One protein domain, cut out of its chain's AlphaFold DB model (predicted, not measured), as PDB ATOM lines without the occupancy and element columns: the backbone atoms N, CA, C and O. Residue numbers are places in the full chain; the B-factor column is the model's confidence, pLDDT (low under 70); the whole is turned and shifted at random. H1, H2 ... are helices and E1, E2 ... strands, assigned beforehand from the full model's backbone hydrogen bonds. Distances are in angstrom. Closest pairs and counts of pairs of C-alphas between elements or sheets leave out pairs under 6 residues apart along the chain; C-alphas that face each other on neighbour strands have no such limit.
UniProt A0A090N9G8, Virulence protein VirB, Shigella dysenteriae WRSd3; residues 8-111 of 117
ATOM      1  N   LEU A   8      18.329  62.520 195.108       68.25
ATOM      2  CA  LEU A   8      18.341  63.627 196.073       68.25
ATOM      3  C   LEU A   8      19.710  63.812 196.734       68.25
ATOM      4  O   LEU A   8      20.105  64.939 197.005       68.25
ATOM      5  N   LEU A   9      20.482  62.739 196.914       64.94
ATOM      6  CA  LEU A   9      21.848  62.818 197.449       64.94
ATOM      7  C   LEU A   9      22.789  63.651 196.558       64.94
ATOM      8  O   LEU A   9      23.833  64.105 197.020       64.94
ATOM      9  N   SER A  10      22.423  63.870 195.290       71.88
ATOM     10  CA  SER A  10      23.212  64.660 194.341       71.88
ATOM     11  C   SER A  10      23.042  66.179 194.481       71.88
ATOM     12  O   SER A  10      23.831  66.931 193.899       71.88
ATOM     13  N   ILE A  11      22.045  66.662 195.237       79.19
ATOM     14  CA  ILE A  11      21.858  68.105 195.434       79.19
ATOM     15  C   ILE A  11      22.702  68.610 196.596       79.19
ATOM     16  O   ILE A  11      22.823  67.976 197.641       79.19
ATOM     17  N   LYS A  12      23.267  69.810 196.432       78.44
ATOM     18  CA  LYS A  12      24.035  70.452 197.495       78.44
ATOM     19  C   LYS A  12      23.092  70.913 198.607       78.44
ATOM     20  O   LYS A  12      22.411  71.935 198.472       78.44
ATOM     21  N   GLU A  13      23.071  70.164 199.703       83.50
ATOM     22  CA  GLU A  13      22.448  70.585 200.953       83.50
ATOM     23  C   GLU A  13      23.239  71.752 201.567       83.50
ATOM     24  O   GLU A  13      24.470  71.808 201.535       83.50
ATOM     25  N   GLY A  14      22.503  72.737 202.065       80.50
ATOM     26  CA  GLY A  14      23.009  73.925 202.735       80.50
ATOM     27  C   GLY A  14      22.737  73.870 204.235       80.50
ATOM     28  O   GLY A  14      22.867  72.832 204.877       80.50
ATOM     29  N   GLN A  15      22.370  75.012 204.820       82.00
ATOM     30  CA  GLN A  15      22.115  75.095 206.257       82.00
ATOM     31  C   GLN A  15      20.933  74.218 206.685       82.00
ATOM     32  O   GLN A  15      19.837  74.297 206.119       82.00
ATOM     33  N   LYS A  16      21.166  73.448 207.747       87.00
ATOM     34  CA  LYS A  16      20.131  72.768 208.518       87.00
ATOM     35  C   LYS A  16      19.635  73.708 209.617       87.00
ATOM     36  O   LYS A  16      20.444  74.334 210.302       87.00
ATOM     37  N   LYS A  17      18.320  73.817 209.785       85.12
ATOM     38  CA  LYS A  17      17.685  74.629 210.826       85.12
ATOM     39  C   LYS A  17      16.588  73.829 211.513       85.12
ATOM     40  O   LYS A  17      15.727  73.263 210.846       85.12
ATOM     41  N   GLU A  18      16.625  73.800 212.837       86.50
ATOM     42  CA  GLU A  18      15.567  73.204 213.648       86.50
ATOM     43  C   GLU A  18      14.444  74.213 213.888       86.50
ATOM     44  O   GLU A  18      14.687  75.396 214.143       86.50
ATOM     45  N   PHE A  19      13.208  73.733 213.815       80.69
ATOM     46  CA  PHE A  19      12.004  74.496 214.096       80.69
ATOM     47  C   PHE A  19      11.166  73.758 215.129       80.69
ATOM     48  O   PHE A  19      10.883  72.574 214.970       80.69
ATOM     49  N   THR A  20      10.729  74.461 216.168       82.25
ATOM     50  CA  THR A  20       9.732  73.935 217.103       82.25
ATOM     51  C   THR A  20       8.345  74.200 216.530       82.25
ATOM     52  O   THR A  20       7.971  75.353 216.316       82.25
ATOM     53  N   LEU A  21       7.589  73.139 216.254       78.69
ATOM     54  CA  LEU A  21       6.197  73.231 215.826       78.69
ATOM     55  C   LEU A  21       5.300  73.660 216.986       78.69
ATOM     56  O   LEU A  21       5.670  73.556 218.153       78.69
ATOM     57  N   HIS A  22       4.072  74.069 216.665       74.88
ATOM     58  CA  HIS A  22       3.065  74.416 217.671       74.88
ATOM     59  C   HIS A  22       2.766  73.264 218.650       74.88
ATOM     60  O   HIS A  22       2.402  73.511 219.793       74.88
ATOM     61  N   SER A  23       2.984  72.012 218.235       78.44
ATOM     62  CA  SER A  23       2.868  70.827 219.093       78.44
ATOM     63  C   SER A  23       4.020  70.649 220.093       78.44
ATOM     64  O   SER A  23       3.973  69.732 220.904       78.44
ATOM     65  N   GLY A  24       5.076  71.465 220.024       81.75
ATOM     66  CA  GLY A  24       6.308  71.298 220.805       81.75
ATOM     67  C   GLY A  24       7.338  70.358 220.167       81.75
ATOM     68  O   GLY A  24       8.490  70.332 220.601       81.75
ATOM     69  N   ASN A  25       6.968  69.642 219.101       81.31
ATOM     70  CA  ASN A  25       7.892  68.786 218.357       81.31
ATOM     71  C   ASN A  25       8.943  69.630 217.630       81.31
ATOM     72  O   ASN A  25       8.618  70.659 217.036       81.31
ATOM     73  N   LYS A  26      10.198  69.181 217.640       83.62
ATOM     74  CA  LYS A  26      11.295  69.829 216.916       83.62
ATOM     75  C   LYS A  26      11.514  69.138 215.582       83.62
ATOM     76  O   LYS A  26      11.848  67.966 215.576       83.62
ATOM     77  N   VAL A  27      11.387  69.879 214.489       86.38
ATOM     78  CA  VAL A  27      11.602  69.380 213.129       86.38
ATOM     79  C   VAL A  27      12.843  70.000 212.534       86.38
ATOM     80  O   VAL A  27      13.007  71.222 212.516       86.38
ATOM     81  N   SER A  28      13.695  69.150 211.985       88.88
ATOM     82  CA  SER A  28      14.835  69.585 211.197       88.88
ATOM     83  C   SER A  28      14.440  69.889 209.756       88.88
ATOM     84  O   SER A  28      13.915  69.024 209.055       88.88
ATOM     85  N   PHE A  29      14.773  71.087 209.281       90.88
ATOM     86  CA  PHE A  29      14.679  71.457 207.874       90.88
ATOM     87  C   PHE A  29      16.062  71.671 207.265       90.88
ATOM     88  O   PHE A  29      16.959  72.226 207.897       90.88
ATOM     89  N   ILE A  30      16.214  71.262 206.013       92.44
ATOM     90  CA  ILE A  30      17.427  71.371 205.214       92.44
ATOM     91  C   ILE A  30      17.135  72.339 204.074       92.44
ATOM     92  O   ILE A  30      16.200  72.133 203.295       92.44
ATOM     93  N   LYS A  31      17.920  73.414 203.974       93.38
ATOM     94  CA  LYS A  31      17.878  74.288 202.802       93.38
ATOM     95  C   LYS A  31      18.698  73.646 201.687       93.38
ATOM     96  O   LYS A  31      19.861  73.335 201.910       93.38
ATOM     97  N   ALA A  32      18.145  73.489 200.492       94.12
ATOM     98  CA  ALA A  32      18.871  73.005 199.322       94.12
ATOM     99  C   ALA A  32      18.546  73.845 198.085       94.12
ATOM    100  O   ALA A  32      17.536  74.553 198.033       94.12
ATOM    101  N   LYS A  33      19.425  73.770 197.085       95.00
ATOM    102  CA  LYS A  33      19.225  74.398 195.780       95.00
ATOM    103  C   LYS A  33      19.139  73.312 194.715       95.00
ATOM    104  O   LYS A  33      20.087  72.551 194.535       95.00
ATOM    105  N   ILE A  34      18.010  73.251 194.019       95.19
ATOM    106  CA  ILE A  34      17.747  72.278 192.962       95.19
ATOM    107  C   ILE A  34      18.018  72.937 191.608       95.19
ATOM    108  O   ILE A  34      17.366  73.938 191.294       95.19
ATOM    109  N   PRO A  35      18.941  72.397 190.793       95.12
ATOM    110  CA  PRO A  35      19.152  72.882 189.436       95.12
ATOM    111  C   PRO A  35      17.871  72.791 188.610       95.12
ATOM    112  O   PRO A  35      17.184  71.771 188.686       95.12
ATOM    113  N   HIS A  36      17.586  73.794 187.773       95.19
ATOM    114  CA  HIS A  36      16.370  73.840 186.943       95.19
ATOM    115  C   HIS A  36      16.028  72.488 186.282       95.19
ATOM    116  O   HIS A  36      14.922  71.965 186.429       95.19
ATOM    117  N   LYS A  37      17.027  71.880 185.632       95.25
ATOM    118  CA  LYS A  37      16.905  70.620 184.880       95.25
ATOM    119  C   LYS A  37      16.472  69.416 185.721       95.25
ATOM    120  O   LYS A  37      16.095  68.403 185.158       95.25
ATOM    121  N   ARG A  38      16.574  69.510 187.046       95.06
ATOM    122  CA  ARG A  38      16.296  68.429 187.998       95.06
ATOM    123  C   ARG A  38      15.041  68.690 188.827       95.06
ATOM    124  O   ARG A  38      14.667  67.838 189.623       95.06
ATOM    125  N   ILE A  39      14.380  69.844 188.668       95.69
ATOM    126  CA  ILE A  39      13.200  70.198 189.475       95.69
ATOM    127  C   ILE A  39      12.081  69.174 189.274       95.69
ATOM    128  O   ILE A  39      11.489  68.728 190.253       95.69
ATOM    129  N   GLN A  40      11.782  68.786 188.034       95.31
ATOM    130  CA  GLN A  40      10.701  67.834 187.750       95.31
ATOM    131  C   GLN A  40      11.005  66.426 188.291       95.31
ATOM    132  O   GLN A  40      10.106  65.770 188.820       95.31
ATOM    133  N   ASP A  41      12.272  66.014 188.245       94.38
ATOM    134  CA  ASP A  41      12.714  64.708 188.737       94.38
ATOM    135  C   ASP A  41      12.703  64.659 190.267       94.38
ATOM    136  O   ASP A  41      12.138  63.752 190.869       94.38
ATOM    137  N   LEU A  42      13.265  65.679 190.916       95.31
ATOM    138  CA  LEU A  42      13.501  65.688 192.359       95.31
ATOM    139  C   LEU A  42      12.329  66.202 193.182       95.31
ATOM    140  O   LEU A  42      12.353  66.085 194.402       95.31
ATOM    141  N   THR A  43      11.317  66.798 192.552       96.25
ATOM    142  CA  THR A  43      10.177  67.362 193.277       96.25
ATOM    143  C   THR A  43       8.857  66.992 192.632       96.25
ATOM    144  O   THR A  43       8.742  66.900 191.408       96.25
ATOM    145  N   PHE A  44       7.824  66.853 193.450       95.62
ATOM    146  CA  PHE A  44       6.470  66.591 192.985       95.62
ATOM    147  C   PHE A  44       5.445  67.385 193.790       95.62
ATOM    148  O   PHE A  44       5.754  67.975 194.824       95.62
ATOM    149  N   VAL A  45       4.219  67.425 193.280       94.38
ATOM    150  CA  VAL A  45       3.074  68.035 193.954       94.38
ATOM    151  C   VAL A  45       1.993  66.974 194.050       94.38
ATOM    152  O   VAL A  45       1.652  66.349 193.048       94.38
ATOM    153  N   ASN A  46       1.457  66.765 195.245       92.38
ATOM    154  CA  ASN A  46       0.302  65.905 195.439       92.38
ATOM    155  C   ASN A  46      -0.977  66.742 195.323       92.38
ATOM    156  O   ASN A  46      -1.269  67.583 196.172       92.38
ATOM    157  N   GLN A  47      -1.762  66.506 194.271       87.44
ATOM    158  CA  GLN A  47      -2.988  67.268 194.020       87.44
ATOM    159  C   GLN A  47      -4.035  67.100 195.132       87.44
ATOM    160  O   GLN A  47      -4.846  67.993 195.340       87.44
ATOM    161  N   LYS A  48      -4.010  65.986 195.879       86.38
ATOM    162  CA  LYS A  48      -4.955  65.747 196.983       86.38
ATOM    163  C   LYS A  48      -4.686  66.645 198.190       86.38
ATOM    164  O   LYS A  48      -5.607  66.918 198.951       86.38
ATOM    165  N   THR A  49      -3.437  67.067 198.388       81.06
ATOM    166  CA  THR A  49      -3.024  67.926 199.509       81.06
ATOM    167  C   THR A  49      -2.863  69.384 199.087       81.06
ATOM    168  O   THR A  49      -2.827  70.267 199.943       81.06
ATOM    169  N   ASN A  50      -2.795  69.662 197.782       84.19
ATOM    170  CA  ASN A  50      -2.637  71.012 197.269       84.19
ATOM    171  C   ASN A  50      -3.971  71.662 196.886       84.19
ATOM    172  O   ASN A  50      -4.722  71.147 196.065       84.19
ATOM    173  N   VAL A  51      -4.217  72.860 197.415       80.19
ATOM    174  CA  VAL A  51      -5.419  73.652 197.101       80.19
ATOM    175  C   VAL A  51      -5.388  74.293 195.709       80.19
ATOM    176  O   VAL A  51      -6.397  74.835 195.265       80.19
ATOM    177  N   ARG A  52      -4.235  74.299 195.024       83.06
ATOM    178  CA  ARG A  52      -4.105  74.834 193.665       83.06
ATOM    179  C   ARG A  52      -4.190  73.702 192.659       83.06
ATOM    180  O   ARG A  52      -3.385  72.770 192.700       83.06
ATOM    181  N   ASP A  53      -5.114  73.844 191.722       86.19
ATOM    182  CA  ASP A  53      -5.141  73.034 190.513       86.19
ATOM    183  C   ASP A  53      -3.844  73.253 189.720       86.19
ATOM    184  O   ASP A  53      -3.551  74.380 189.302       86.19
ATOM    185  N   GLN A  54      -3.041  72.198 189.566       84.94
ATOM    186  CA  GLN A  54      -1.782  72.282 188.831       84.94
ATOM    187  C   GLN A  54      -1.996  72.519 187.329       84.94
ATOM    188  O   GLN A  54      -1.115  73.101 186.701       84.94
ATOM    189  N   GLU A  55      -3.152  72.156 186.764       85.69
ATOM    190  CA  GLU A  55      -3.459  72.383 185.343       85.69
ATOM    191  C   GLU A  55      -3.684  73.873 185.037       85.69
ATOM    192  O   GLU A  55      -3.377  74.349 183.946       85.69
ATOM    193  N   SER A  56      -4.113  74.649 186.038       86.81
ATOM    194  CA  SER A  56      -4.300  76.105 185.934       86.81
ATOM    195  C   SER A  56      -2.991  76.919 185.946       86.81
ATOM    196  O   SER A  56      -2.995  78.142 185.756       86.81
ATOM    197  N   LEU A  57      -1.847  76.269 186.187       90.81
ATOM    198  CA  LEU A  57      -0.534  76.908 186.294       90.81
ATOM    199  C   LEU A  57       0.147  77.018 184.923       90.81
ATOM    200  O   LEU A  57       1.141  76.346 184.640       90.81
ATOM    201  N   THR A  58      -0.398  77.886 184.075       93.06
ATOM    202  CA  THR A  58       0.168  78.251 182.775       93.06
ATOM    203  C   THR A  58       1.252  79.323 182.914       93.06
ATOM    204  O   THR A  58       1.363  79.999 183.938       93.06
ATOM    205  N   GLU A  59       2.058  79.508 181.867       91.31
ATOM    206  CA  GLU A  59       3.050  80.590 181.815       91.31
ATOM    207  C   GLU A  59       2.396  81.971 182.005       91.31
ATOM    208  O   GLU A  59       2.905  82.805 182.753       91.31
ATOM    209  N   GLU A  60       1.216  82.178 181.412       93.25
ATOM    210  CA  GLU A  60       0.434  83.409 181.549       93.25
ATOM    211  C   GLU A  60      -0.016  83.647 183.001       93.25
ATOM    212  O   GLU A  60       0.213  84.727 183.549       93.25
ATOM    213  N   SER A  61      -0.573  82.631 183.677       93.50
ATOM    214  CA  SER A  61      -1.051  82.766 185.066       93.50
ATOM    215  C   SER A  61       0.082  82.937 186.095       93.50
ATOM    216  O   SER A  61      -0.145  83.296 187.262       93.50
ATOM    217  N   LEU A  62       1.326  82.703 185.662       94.19
ATOM    218  CA  LEU A  62       2.547  82.802 186.455       94.19
ATOM    219  C   LEU A  62       3.486  83.937 186.022       94.19
ATOM    220  O   LEU A  62       4.550  84.082 186.628       94.19
ATOM    221  N   ALA A  63       3.100  84.766 185.048       92.94
ATOM    222  CA  ALA A  63       3.979  85.758 184.426       92.94
ATOM    223  C   ALA A  63       4.708  86.664 185.440       92.94
ATOM    224  O   ALA A  63       5.911  86.903 185.314       92.94
ATOM    225  N   ASP A  64       4.021  87.123 186.488       91.88
ATOM    226  CA  ASP A  64       4.616  87.996 187.512       91.88
ATOM    227  C   ASP A  64       5.674  87.286 188.372       91.88
ATOM    228  O   ASP A  64       6.692  87.872 188.751       91.88
ATOM    229  N   ILE A  65       5.473  85.995 188.650       91.88
ATOM    230  CA  ILE A  65       6.432  85.190 189.413       91.88
ATOM    231  C   ILE A  65       7.616  84.814 188.518       91.88
ATOM    232  O   ILE A  65       8.760  84.897 188.955       91.88
ATOM    233  N   ILE A  66       7.370  84.467 187.252       93.69
ATOM    234  CA  ILE A  66       8.417  84.134 186.273       93.69
ATOM    235  C   ILE A  66       9.399  85.299 186.090       93.69
ATOM    236  O   ILE A  66      10.613  85.082 186.062       93.69
ATOM    237  N   LYS A  67       8.899  86.542 186.029       89.75
ATOM    238  CA  LYS A  67       9.740  87.746 185.912       89.75
ATOM    239  C   LYS A  67      10.690  87.926 187.097       89.75
ATOM    240  O   LYS A  67      11.814  88.387 186.917       89.75
ATOM    241  N   THR A  68      10.249  87.577 188.303       90.69
ATOM    242  CA  THR A  68      10.989  87.862 189.542       90.69
ATOM    243  C   THR A  68      11.872  86.701 189.992       90.69
ATOM    244  O   THR A  68      12.973  86.932 190.487       90.69
ATOM    245  N   ILE A  69      11.457  85.453 189.751       91.06
ATOM    246  CA  ILE A  69      12.160  84.258 190.236       91.06
ATOM    247  C   ILE A  69      13.558  84.080 189.630       91.06
ATOM    248  O   ILE A  69      14.438  83.533 190.288       91.06
ATOM    249  N   LYS A  70      13.792  84.584 188.409       84.38
ATOM    250  CA  LYS A  70      15.128  84.606 187.781       84.38
ATOM    251  C   LYS A  70      16.102  85.551 188.472       84.38
ATOM    252  O   LYS A  70      17.304  85.318 188.425       84.38
ATOM    253  N   LEU A  71      15.586  86.637 189.043       87.88
ATOM    254  CA  LEU A  71      16.396  87.674 189.673       87.88
ATOM    255  C   LEU A  71      16.714  87.282 191.112       87.88
ATOM    256  O   LEU A  71      17.875  87.281 191.515       87.88
ATOM    257  N   GLN A  72      15.679  86.937 191.881       87.06
ATOM    258  CA  GLN A  72      15.823  86.595 193.287       87.06
ATOM    259  C   GLN A  72      14.639  85.767 193.790       87.06
ATOM    260  O   GLN A  72      13.476  86.156 193.667       87.06
ATOM    261  N   GLN A  73      14.944  84.658 194.462       90.19
ATOM    262  CA  GLN A  73      13.972  83.921 195.257       90.19
ATOM    263  C   GLN A  73      14.041  84.388 196.718       90.19
ATOM    264  O   GLN A  73      14.948  84.015 197.453       90.19
ATOM    265  N   PHE A  74      13.075  85.202 197.157       85.31
ATOM    266  CA  PHE A  74      13.044  85.723 198.535       85.31
ATOM    267  C   PHE A  74      12.799  84.639 199.591       85.31
ATOM    268  O   PHE A  74      13.338  84.716 200.693       85.31
ATOM    269  N   PHE A  75      11.997  83.622 199.254       89.44
ATOM    270  CA  PHE A  75      11.638  82.538 200.167       89.44
ATOM    271  C   PHE A  75      11.767  81.174 199.480       89.44
ATOM    272  O   PHE A  75      11.249  81.008 198.364       89.44
ATOM    273  N   PRO A  76      12.410  80.178 200.124       93.69
ATOM    274  CA  PRO A  76      12.444  78.816 199.608       93.69
ATOM    275  C   PRO A  76      11.020  78.246 199.494       93.69
ATOM    276  O   PRO A  76      10.105  78.689 200.190       93.69
ATOM    277  N   VAL A  77      10.805  77.285 198.596       95.69
ATOM    278  CA  VAL A  77       9.592  76.450 198.661       95.69
ATOM    279  C   VAL A  77       9.691  75.512 199.859       95.69
ATOM    280  O   VAL A  77      10.800  75.134 200.236       95.69
ATOM    281  N   ILE A  78       8.562  75.149 200.464       93.56
ATOM    282  CA  ILE A  78       8.546  74.263 201.633       93.56
ATOM    283  C   ILE A  78       8.092  72.881 201.195       93.56
ATOM    284  O   ILE A  78       7.096  72.746 200.480       93.56
ATOM    285  N   GLY A  79       8.811  71.854 201.635       93.62
ATOM    286  CA  GLY A  79       8.467  70.481 201.304       93.62
ATOM    287  C   GLY A  79       8.867  69.454 202.349       93.62
ATOM    288  O   GLY A  79       9.428  69.775 203.398       93.62
ATOM    289  N   ARG A  80       8.585  68.196 202.034       92.50
ATOM    290  CA  ARG A  80       9.063  67.027 202.779       92.50
ATOM    291  C   ARG A  80       9.603  65.986 201.816       92.50
ATOM    292  O   ARG A  80       9.111  65.880 200.696       92.50
ATOM    293  N   GLU A  81      10.608  65.245 202.242       92.44
ATOM    294  CA  GLU A  81      11.111  64.116 201.471       92.44
ATOM    295  C   GLU A  81      10.154  62.923 201.588       92.44
ATOM    296  O   GLU A  81       9.728  62.560 202.683       92.44
ATOM    297  N   ILE A  82       9.815  62.332 200.445       90.69
ATOM    298  CA  ILE A  82       9.094  61.069 200.302       90.69
ATOM    299  C   ILE A  82       9.793  60.294 199.188       90.69
ATOM    300  O   ILE A  82       9.906  60.797 198.069       90.69
ATOM    301  N   ASP A  83      10.270  59.091 199.499       89.25
ATOM    302  CA  ASP A  83      10.877  58.162 198.536       89.25
ATOM    303  C   ASP A  83      11.964  58.806 197.648       89.25
ATOM    304  O   ASP A  83      11.986  58.632 196.429       89.25
ATOM    305  N   GLY A  84      12.855  59.606 198.249       89.44
ATOM    306  CA  GLY A  84      13.958  60.262 197.535       89.44
ATOM    307  C   GLY A  84      13.547  61.462 196.673       89.44
ATOM    308  O   GLY A  84      14.346  61.961 195.880       89.44
ATOM    309  N   ARG A  85      12.312  61.960 196.807       93.69
ATOM    310  CA  ARG A  85      11.819  63.170 196.130       93.69
ATOM    311  C   ARG A  85      11.169  64.113 197.130       93.69
ATOM    312  O   ARG A  85      10.640  63.693 198.150       93.69
ATOM    313  N   ILE A  86      11.158  65.404 196.829       94.50
ATOM    314  CA  ILE A  86      10.543  66.407 197.697       94.50
ATOM    315  C   ILE A  86       9.103  66.671 197.244       94.50
ATOM    316  O   ILE A  86       8.865  67.228 196.169       94.50
ATOM    317  N   GLU A  87       8.138  66.325 198.089       94.75
ATOM    318  CA  GLU A  87       6.763  66.801 197.958       94.75
ATOM    319  C   GLU A  87       6.722  68.290 198.311       94.75
ATOM    320  O   GLU A  87       7.072  68.676 199.430       94.75
ATOM    321  N   ILE A  88       6.282  69.136 197.379       95.25
ATOM    322  CA  ILE A  88       6.080  70.561 197.650       95.25
ATOM    323  C   ILE A  88       4.739  70.765 198.349       95.25
ATOM    324  O   ILE A  88       3.677  70.556 197.761       95.25
ATOM    325  N   LEU A  89       4.816  71.234 199.594       92.56
ATOM    326  CA  LEU A  89       3.672  71.535 200.452       92.56
ATOM    327  C   LEU A  89       3.244  73.001 200.308       92.56
ATOM    328  O   LEU A  89       2.054  73.288 200.212       92.56
ATOM    329  N   ASP A  90       4.214  73.918 200.225       92.44
ATOM    330  CA  ASP A  90       3.975  75.344 199.980       92.44
ATOM    331  C   ASP A  90       4.919  75.891 198.899       92.44
ATOM    332  O   ASP A  90       6.099  75.542 198.816       92.44
ATOM    333  N   GLY A  91       4.387  76.775 198.055       94.00
ATOM    334  CA  GLY A  91       5.109  77.377 196.939       94.00
ATOM    335  C   GLY A  91       4.996  76.618 195.613       94.00
ATOM    336  O   GLY A  91       5.891  76.726 194.778       94.00
ATOM    337  N   THR A  92       3.897  75.900 195.354       95.31
ATOM    338  CA  THR A  92       3.693  75.171 194.080       95.31
ATOM    339  C   THR A  92       3.722  76.075 192.847       95.31
ATOM    340  O   THR A  92       4.372  75.739 191.860       95.31
ATOM    341  N   ARG A  93       3.152  77.286 192.931       95.50
ATOM    342  CA  ARG A  93       3.288  78.322 191.884       95.50
ATOM    343  C   ARG A  93       4.742  78.721 191.642       95.50
ATOM    344  O   ARG A  93       5.128  78.963 190.504       95.50
ATOM    345  N   ARG A  94       5.556  78.776 192.700       96.31
ATOM    346  CA  ARG A  94       6.981  79.129 192.624       96.31
ATOM    347  C   ARG A  94       7.788  78.009 191.975       96.31
ATOM    348  O   ARG A  94       8.580  78.294 191.086       96.31
ATOM    349  N   ARG A  95       7.520  76.745 192.332       97.00
ATOM    350  CA  ARG A  95       8.062  75.574 191.623       97.00
ATOM    351  C   ARG A  95       7.725  75.625 190.132       97.00
ATOM    352  O   ARG A  95       8.629  75.522 189.314       97.00
ATOM    353  N   ALA A  96       6.449  75.795 189.783       96.44
ATOM    354  CA  ALA A  96       6.015  75.858 188.387       96.44
ATOM    355  C   ALA A  96       6.686  77.024 187.641       96.44
ATOM    356  O   ALA A  96       7.214  76.842 186.550       96.44
ATOM    357  N   SER A  97       6.774  78.193 188.277       96.50
ATOM    358  CA  SER A  97       7.452  79.361 187.702       96.50
ATOM    359  C   SER A  97       8.945  79.121 187.484       96.50
ATOM    360  O   SER A  97       9.470  79.558 186.472       96.50
ATOM    361  N   ALA A  98       9.633  78.416 188.389       96.81
ATOM    362  CA  ALA A  98      11.045  78.063 188.216       96.81
ATOM    363  C   ALA A  98      11.253  77.126 187.016       96.81
ATOM    364  O   ALA A  98      12.235  77.264 186.284       96.81
ATOM    365  N   ILE A  99      10.303  76.213 186.781       96.44
ATOM    366  CA  ILE A  99      10.293  75.342 185.603       96.44
ATOM    367  C   ILE A  99      10.113  76.181 184.331       96.44
ATOM    368  O   ILE A  99      10.976  76.127 183.464       96.44
ATOM    369  N   TYR A 100       9.077  77.018 184.232       96.25
ATOM    370  CA  TYR A 100       8.879  77.864 183.042       96.25
ATOM    371  C   TYR A 100      10.034  78.841 182.808       96.25
ATOM    372  O   TYR A 100      10.466  79.064 181.681       96.25
ATOM    373  N   ALA A 101      10.572  79.415 183.882       95.00
ATOM    374  CA  ALA A 101      11.651  80.380 183.798       95.00
ATOM    375  C   ALA A 101      12.989  79.747 183.380       95.00
ATOM    376  O   ALA A 101      13.856  80.457 182.872       95.00
ATOM    377  N   GLY A 102      13.219  78.455 183.605       95.44
ATOM    378  CA  GLY A 102      14.575  77.914 183.507       95.44
ATOM    379  C   GLY A 102      15.460  78.305 184.698       95.44
ATOM    380  O   GLY A 102      16.678  78.392 184.555       95.44
ATOM    381  N   ALA A 103      14.857  78.614 185.849       95.12
ATOM    382  CA  ALA A 103      15.557  79.047 187.055       95.12
ATOM    383  C   ALA A 103      15.765  77.875 188.022       95.12
ATOM    384  O   ALA A 103      14.938  76.963 188.103       95.12
ATOM    385  N   ASP A 104      16.859  77.914 188.778       95.62
ATOM    386  CA  ASP A 104      17.052  77.001 189.902       95.62
ATOM    387  C   ASP A 104      16.019  77.277 191.003       95.62
ATOM    388  O   ASP A 104      15.522  78.395 191.143       95.62
ATOM    389  N   LEU A 105      15.734  76.269 191.824       96.56
ATOM    390  CA  LEU A 105      14.743  76.352 192.891       96.56
ATOM    391  C   LEU A 105      15.402  76.193 194.259       96.56
ATOM    392  O   LEU A 105      15.992  75.154 194.554       96.56
ATOM    393  N   GLU A 106      15.266  77.195 195.123       95.75
ATOM    394  CA  GLU A 106      15.576  77.029 196.542       95.75
ATOM    395  C   GLU A 106      14.419  76.334 197.256       95.75
ATOM    396  O   GLU A 106      13.263  76.759 197.163       95.75
ATOM    397  N   VAL A 107      14.749  75.293 198.011       95.44
ATOM    398  CA  VAL A 107      13.813  74.490 198.792       95.44
ATOM    399  C   VAL A 107      14.277  74.406 200.240       95.44
ATOM    400  O   VAL A 107      15.471  74.371 200.526       95.44
ATOM    401  N   LEU A 108      13.322  74.389 201.159       95.00
ATOM    402  CA  LEU A 108      13.502  74.096 202.567       95.00
ATOM    403  C   LEU A 108      12.637  72.874 202.865       95.00
ATOM    404  O   LEU A 108      11.411  72.962 202.814       95.00
ATOM    405  N   TYR A 109      13.260  71.729 203.122       94.31
ATOM    406  CA  TYR A 109      12.527  70.478 203.277       94.31
ATOM    407  C   TYR A 109      12.946  69.697 204.512       94.31
ATOM    408  O   TYR A 109      14.071  69.835 204.986       94.31
ATOM    409  N   SER A 110      12.030  68.894 205.046       91.44
ATOM    410  CA  SER A 110      12.331  67.965 206.133       91.44
ATOM    411  C   SER A 110      12.394  66.528 205.626       91.44
ATOM    412  O   SER A 110      11.608  66.142 204.762       91.44
ATOM    413  N   LYS A 111      13.314  65.742 206.192       88.62
ATOM    414  CA  LYS A 111      13.383  64.282 206.005       88.62
ATOM    415  C   LYS A 111      12.527  63.524 207.022       88.62
ATOM    416  O   LYS A 111      12.327  62.323 206.901       88.62
TER     417      LYS A 111
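Overview. This is residues 8 to 111 of the 117 residues of the protein "Virulence protein VirB" of Shigella dysenteriae WRSd3 (UniProt A0A090N9G8). A strongly twisted sheet of five strands has the hairpin of E1 and E2 reaching to one end of the long axis; towards the other end H1 and H3 pack on the sheet, and H2 packs on H3. The 104 printed residues include three named helices and five named strands, in the order E1 E2 H1 H2 E3 E4 H3 E5. The mixed sheet runs E1 E2 E5 E3 E4, and the class is mixed. The whole is compact, with a radius of gyration of the C-alphas of 13.6 A and spans of 41 by 29 by 25 A.

Arrangement. E1, residues 13 to 20, and E2, residues 26 to 34, form an antiparallel hairpin, with N 17 and O 29 within hydrogen-bond range at 2.8 A. E2 is antiparallel to its neighbour E5, residues 105 to 110; N 32 and O 107 are 2.8 A apart. E5 is parallel to E3, residues 77 to 82, with N 79 and O 108 at 3.1 A. E3 and E4, residues 85 to 90, form a hairpin; N 80 and O 87 are 3.0 A apart. H1, residues 36 to 42, is on the sheet at a height of 7.4 A. H3, residues 92 to 101, is on it at 5.8 A, over none of its strands. H1 and H3 touch at a steep tilt of 41 degrees, closest at the C-alphas of His 36 and Ile 99, 6.4 A. H2, residues 60 to 69, touches H3 about perpendicular, at 80 degrees, closest at the C-alphas of Ile 66 and Ser 97, 5.1 A. Every O i to N i+4 pair is within hydrogen-bond range in H3, against 3 of 6 in H2 and 1 of 3 in H1, which has 2 of 4 O i to N i+3 pairs.

Along the chain. E1 begins at C-alpha 13 (22.448, 70.585, 200.953) and spans 20.8 A; E2 spans 24.9 A. E5 ends at C-alpha 110 (12.331, 67.965, 206.133).

Size, cuts and confidence. The C-alphas farthest apart, of Gly 24 and Glu 60, are 41.5 A apart. The printed part has no cut; the link from H1 to H2 is long, 17 residues. Residues 8 to 9 have pLDDT under 70.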